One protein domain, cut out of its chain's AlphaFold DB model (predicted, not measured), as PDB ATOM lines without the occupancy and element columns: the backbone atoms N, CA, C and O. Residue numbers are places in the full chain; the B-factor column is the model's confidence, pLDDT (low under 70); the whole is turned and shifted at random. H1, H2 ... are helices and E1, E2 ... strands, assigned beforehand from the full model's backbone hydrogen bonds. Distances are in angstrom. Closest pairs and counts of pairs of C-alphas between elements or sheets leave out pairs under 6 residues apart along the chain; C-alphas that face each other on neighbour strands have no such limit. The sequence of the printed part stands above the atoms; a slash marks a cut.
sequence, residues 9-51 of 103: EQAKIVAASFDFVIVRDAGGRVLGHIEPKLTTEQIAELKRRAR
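This is residues 9 to 51 of the 103 residues of an uncharacterized protein of Planctomycetales bacterium (UniProt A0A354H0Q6). A small two-stranded hairpin, E1 and E2, has helix H1 near its open end, and the longer helix H2 lies away at the far end of the link that leaves E2. The contacts are few and the whole is loose, with a radius of gyration of the C-alphas of 12.9 A. The printed part has 43 residues, with two named helices and two named strands that follow along the chain as H1, E1, E2, H2; the class is mixed, the sheet E1 - E2 is antiparallel, and the flat outline spans 39 by 21 by 10 A.

Look first at strand E1, residues 21 to 24, and E2, residues 30 to 34, 11.6 A long. Find H1, residues 9 to 16, from C-alpha 9 at (23.129, -43.623, -3.908), 10.7 A long. H2, residues 40 to 50, runs 15.1 A to C-alpha 50 at (49.432, -36.219, -17.354).

In the hairpin, N 23 and O 32 are 2.9 A apart, within hydrogen-bond range; the directions differ by 154 degrees. The closest C-alphas of H1 and E1, Val 14 and Val 21, are 6.4 A apart. H2 is apart from H1 and E1. In both helices every O i to N i+4 pair is within hydrogen-bond range.

The farthest C-alphas, Gly 27 and Arg 51, are 39.5 A apart. The three links are tight, the printed part has no cut, and no printed residue is under 70 in pLDDT.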
ATOM      1  N   GLU A   9      22.901 -44.703  -2.939       96.31
ATOM      2  CA  GLU A   9      23.129 -43.623  -3.908       96.31
ATOM      3  C   GLU A   9      24.458 -42.901  -3.659       96.31
ATOM      4  O   GLU A   9      25.230 -42.670  -4.590       96.31
ATOM      5  N   GLN A  10      24.770 -42.605  -2.396       94.50
ATOM      6  CA  GLN A  10      26.043 -41.995  -2.010       94.50
ATOM      7  C   GLN A  10      27.222 -42.928  -2.304       94.50
ATOM      8  O   GLN A  10      28.247 -42.486  -2.820       94.50
ATOM      9  N   ALA A  11      27.070 -44.225  -2.034       93.81
ATOM     10  CA  ALA A  11      28.082 -45.226  -2.342       93.81
ATOM     11  C   ALA A  11      28.347 -45.322  -3.854       93.81
ATOM     12  O   ALA A  11      29.504 -45.420  -4.259       93.81
ATOM     13  N   LYS A  12      27.307 -45.220  -4.698       93.38
ATOM     14  CA  LYS A  12      27.455 -45.166  -6.165       93.38
ATOM     15  C   LYS A  12      28.234 -43.932  -6.621       93.38
ATOM     16  O   LYS A  12      29.106 -44.065  -7.476       93.38
ATOM     17  N   ILE A  13      27.971 -42.762  -6.033       92.38
ATOM     18  CA  ILE A  13      28.731 -41.532  -6.323       92.38
ATOM     19  C   ILE A  13      30.209 -41.723  -5.972       92.38
ATOM     20  O   ILE A  13      31.076 -41.437  -6.795       92.38
ATOM     21  N   VAL A  14      30.500 -42.254  -4.781       92.12
ATOM     22  CA  VAL A  14      31.879 -42.521  -4.345       92.12
ATOM     23  C   VAL A  14      32.575 -43.523  -5.265       92.12
ATOM     24  O   VAL A  14      33.710 -43.287  -5.666       92.12
ATOM     25  N   ALA A  15      31.899 -44.608  -5.645       89.00
ATOM     26  CA  ALA A  15      32.470 -45.646  -6.500       89.00
ATOM     27  C   ALA A  15      32.735 -45.179  -7.944       89.00
ATOM     28  O   ALA A  15      33.655 -45.679  -8.584       89.00
ATOM     29  N   ALA A  16      31.939 -44.240  -8.461       87.50
ATOM     30  CA  ALA A  16      32.081 -43.717  -9.820       87.50
ATOM     31  C   ALA A  16      33.028 -42.507  -9.923       87.50
ATOM     32  O   ALA A  16      33.350 -42.079 -11.033       87.50
ATOM     33  N   SER A  17      33.450 -41.929  -8.794       87.50
ATOM     34  CA  SER A  17      34.254 -40.711  -8.801       87.50
ATOM     35  C   SER A  17      35.697 -40.978  -9.228       87.50
ATOM     36  O   SER A  17      36.357 -41.893  -8.741       87.50
ATOM     37  N   PHE A  18      36.204 -40.124 -10.116       82.62
ATOM     38  CA  PHE A  18      37.616 -40.080 -10.516       82.62
ATOM     39  C   PHE A  18      38.414 -39.023  -9.740       82.62
ATOM     40  O   PHE A  18      39.627 -38.923  -9.914       82.62
ATOM     41  N   ASP A  19      37.730 -38.243  -8.904       83.06
ATOM     42  CA  ASP A  19      38.289 -37.178  -8.073       83.06
ATOM     43  C   ASP A  19      37.798 -37.328  -6.621       83.06
ATOM     44  O   ASP A  19      36.951 -38.178  -6.319       83.06
ATOM     45  N   PHE A  20      38.325 -36.520  -5.706       89.25
ATOM     46  CA  PHE A  20      37.898 -36.502  -4.312       89.25
ATOM     47  C   PHE A  20      36.402 -36.208  -4.192       89.25
ATOM     48  O   PHE A  20      35.893 -35.217  -4.721       89.25
ATOM     49  N   VAL A  21      35.695 -37.028  -3.414       93.44
ATOM     50  CA  VAL A  21      34.313 -36.726  -3.030       93.44
ATOM     51  C   VAL A  21      34.335 -35.913  -1.746       93.44
ATOM     52  O   VAL A  21      34.786 -36.390  -0.705       93.44
ATOM     53  N   ILE A  22      33.845 -34.676  -1.811       95.69
ATOM     54  CA  ILE A  22      33.754 -33.789  -0.649       95.69
ATOM     55  C   ILE A  22      32.538 -34.189   0.189       95.69
ATOM     56  O   ILE A  22      31.402 -34.112  -0.277       95.69
ATOM     57  N   VAL A  23      32.769 -34.551   1.449       95.25
ATOM     58  CA  VAL A  23      31.706 -34.857   2.410       95.25
ATOM     59  C   VAL A  23      31.306 -33.570   3.119       95.25
ATOM     60  O   VAL A  23      32.148 -32.893   3.716       95.25
ATOM     61  N   ARG A  24      30.019 -33.224   3.053       96.31
ATOM     62  CA  ARG A  24      29.445 -32.029   3.685       96.31
ATOM     63  C   ARG A  24      28.310 -32.401   4.631       96.31
ATOM     64  O   ARG A  24      27.646 -33.413   4.421       96.31
ATOM     65  N   ASP A  25      28.087 -31.579   5.651       94.31
ATOM     66  CA  ASP A  25      26.867 -31.650   6.459       94.31
ATOM     67  C   ASP A  25      25.661 -31.017   5.736       94.31
ATOM     68  O   ASP A  25      25.780 -30.479   4.632       94.31
ATOM     69  N   ALA A  26      24.486 -31.061   6.372       94.06
ATOM     70  CA  ALA A  26      23.254 -30.485   5.829       94.06
ATOM     71  C   ALA A  26      23.309 -28.953   5.647       94.06
ATOM     72  O   ALA A  26      22.555 -28.408   4.847       94.06
ATOM     73  N   GLY A  27      24.198 -28.259   6.367       95.12
ATOM     74  CA  GLY A  27      24.457 -26.825   6.206       95.12
ATOM     75  C   GLY A  27      25.489 -26.513   5.118       95.12
ATOM     76  O   GLY A  27      25.813 -25.347   4.896       95.12
ATOM     77  N   GLY A  28      26.031 -27.534   4.448       93.94
ATOM     78  CA  GLY A  28      27.039 -27.400   3.402       93.94
ATOM     79  C   GLY A  28      28.473 -27.244   3.917       93.94
ATOM     80  O   GLY A  28      29.382 -27.048   3.102       93.94
ATOM     81  N   ARG A  29      28.721 -27.350   5.229       96.75
ATOM     82  CA  ARG A  29      30.076 -27.293   5.798       96.75
ATOM     83  C   ARG A  29      30.841 -28.560   5.433       96.75
ATOM     84  O   ARG A  29      30.324 -29.663   5.580       96.75
ATOM     85  N   VAL A  30      32.089 -28.410   4.989       96.69
ATOM     86  CA  VAL A  30      32.969 -29.544   4.670       96.69
ATOM     87  C   VAL A  30      33.387 -30.259   5.953       96.69
ATOM     88  O   VAL A  30      33.946 -29.639   6.859       96.69
ATOM     89  N   LEU A  31      33.119 -31.560   6.011       95.69
ATOM     90  CA  LEU A  31      33.517 -32.453   7.099       95.69
ATOM     91  C   LEU A  31      34.773 -33.260   6.748       95.69
ATOM     92  O   LEU A  31      35.517 -33.652   7.641       95.69
ATOM     93  N   GLY A  32      35.017 -33.498   5.458       94.69
ATOM     94  CA  GLY A  32      36.173 -34.252   4.983       94.69
ATOM     95  C   GLY A  32      36.102 -34.561   3.491       94.69
ATOM     96  O   GLY A  32      35.279 -34.003   2.763       94.69
ATOM     97  N   HIS A  33      36.974 -35.460   3.047       95.00
ATOM     98  CA  HIS A  33      37.005 -35.966   1.679       95.00
ATOM     99  C   HIS A  33      37.193 -37.484   1.675       95.00
ATOM    100  O   HIS A  33      37.846 -38.038   2.558       95.00
ATOM    101  N   ILE A  34      36.608 -38.142   0.678       94.38
ATOM    102  CA  ILE A  34      36.818 -39.560   0.389       94.38
ATOM    103  C   ILE A  34      37.695 -39.640  -0.857       94.38
ATOM    104  O   ILE A  34      37.343 -39.084  -1.902       94.38
ATOM    105  N   GLU A  35      38.842 -40.308  -0.735       91.56
ATOM    106  CA  GLU A  35      39.724 -40.553  -1.873       91.56
ATOM    107  C   GLU A  35      39.088 -41.562  -2.840       91.56
ATOM    108  O   GLU A  35      38.517 -42.567  -2.394       91.56
ATOM    109  N   PRO A  36      39.189 -41.341  -4.161       89.81
ATOM    110  CA  PRO A  36      38.696 -42.304  -5.127       89.81
ATOM    111  C   PRO A  36      39.550 -43.576  -5.082       89.81
ATOM    112  O   PRO A  36      40.782 -43.531  -5.106       89.81
ATOM    113  N   LYS A  37      38.899 -44.741  -5.076       89.25
ATOM    114  CA  LYS A  37      39.590 -46.014  -5.311       89.25
ATOM    115  C   LYS A  37      39.779 -46.211  -6.807       89.25
ATOM    116  O   LYS A  37      38.900 -46.728  -7.487       89.25
ATOM    117  N   LEU A  38      40.942 -45.799  -7.295       87.19
ATOM    118  CA  LEU A  38      41.289 -45.924  -8.703       87.19
ATOM    119  C   LEU A  38      41.777 -47.338  -9.034       87.19
ATOM    120  O   LEU A  38      42.609 -47.902  -8.320       87.19
ATOM    121  N   THR A  39      41.304 -47.894 -10.149       88.44
ATOM    122  CA  THR A  39      41.862 -49.128 -10.715       88.44
ATOM    123  C   THR A  39      43.222 -48.864 -11.362       88.44
ATOM    124  O   THR A  39      43.570 -47.727 -11.700       88.44
ATOM    125  N   THR A  40      44.000 -49.924 -11.588       89.94
ATOM    126  CA  THR A  40      45.294 -49.840 -12.280       89.94
ATOM    127  C   THR A  40      45.162 -49.174 -13.653       89.94
ATOM    128  O   THR A  40      45.996 -48.347 -14.027       89.94
ATOM    129  N   GLU A  41      44.090 -49.477 -14.384       87.31
ATOM    130  CA  GLU A  41      43.784 -48.922 -15.702       87.31
ATOM    131  C   GLU A  41      43.480 -47.423 -15.612       87.31
ATOM    132  O   GLU A  41      44.006 -46.636 -16.399       87.31
ATOM    133  N   GLN A  42      42.692 -47.005 -14.616       84.75
ATOM    134  CA  GLN A  42      42.386 -45.591 -14.388       84.75
ATOM    135  C   GLN A  42      43.650 -44.802 -14.020       84.75
ATOM    136  O   GLN A  42      43.878 -43.715 -14.551       84.75
ATOM    137  N   ILE A  43      44.525 -45.365 -13.180       87.62
ATOM    138  CA  ILE A  43      45.824 -44.761 -12.847       87.62
ATOM    139  C   ILE A  43      46.705 -44.646 -14.096       87.62
ATOM    140  O   ILE A  43      47.354 -43.617 -14.306       87.62
ATOM    141  N   ALA A  44      46.751 -45.686 -14.932       88.69
ATOM    142  CA  ALA A  44      47.521 -45.672 -16.172       88.69
ATOM    143  C   ALA A  44      47.019 -44.583 -17.131       88.69
ATOM    144  O   ALA A  44      47.834 -43.836 -17.682       88.69
ATOM    145  N   GLU A  45      45.702 -44.436 -17.268       86.06
ATOM    146  CA  GLU A  45      45.081 -43.395 -18.083       86.06
ATOM    147  C   GLU A  45      45.361 -41.991 -17.534       86.06
ATOM    148  O   GLU A  45      45.766 -41.105 -18.288       86.06
ATOM    149  N   LEU A  46      45.260 -41.778 -16.219       83.69
ATOM    150  CA  LEU A  46      45.628 -40.502 -15.596       83.69
ATOM    151  C   LEU A  46      47.106 -40.167 -15.825       83.69
ATOM    152  O   LEU A  46      47.434 -39.034 -16.176       83.69
ATOM    153  N   LYS A  47      48.005 -41.154 -15.715       85.44
ATOM    154  CA  LYS A  47      49.430 -40.988 -16.042       85.44
ATOM    155  C   LYS A  47      49.659 -40.721 -17.528       85.44
ATOM    156  O   LYS A  47      50.612 -40.025 -17.869       85.44
ATOM    157  N   ARG A  48      48.856 -41.295 -18.428       84.75
ATOM    158  CA  ARG A  48      48.931 -41.026 -19.873       84.75
ATOM    159  C   ARG A  48      48.502 -39.591 -20.167       84.75
ATOM    160  O   ARG A  48      49.262 -38.871 -20.802       84.75
ATOM    161  N   ARG A  49      47.355 -39.152 -19.633       78.81
ATOM    162  CA  ARG A  49      46.866 -37.766 -19.747       78.81
ATOM    163  C   ARG A  49      47.863 -36.770 -19.166       78.81
ATOM    164  O   ARG A  49      48.188 -35.788 -19.817       78.81
ATOM    165  N   ALA A  50      48.414 -37.058 -17.987       78.50
ATOM    166  CA  ALA A  50      49.432 -36.219 -17.354       78.50
ATOM    167  C   ALA A  50      50.722 -36.092 -18.185       78.50
ATOM    168  O   ALA A  50      51.417 -35.089 -18.064       78.50
ATOM    169  N   ARG A  51      51.031 -37.090 -19.022       82.12
ATOM    170  CA  ARG A  51      52.168 -37.085 -19.953       82.12
ATOM    171  C   ARG A  51      51.830 -36.525 -21.337       82.12
ATOM    172  O   ARG A  51      52.738 -36.422 -22.155       82.12
TER     173      ARG A  51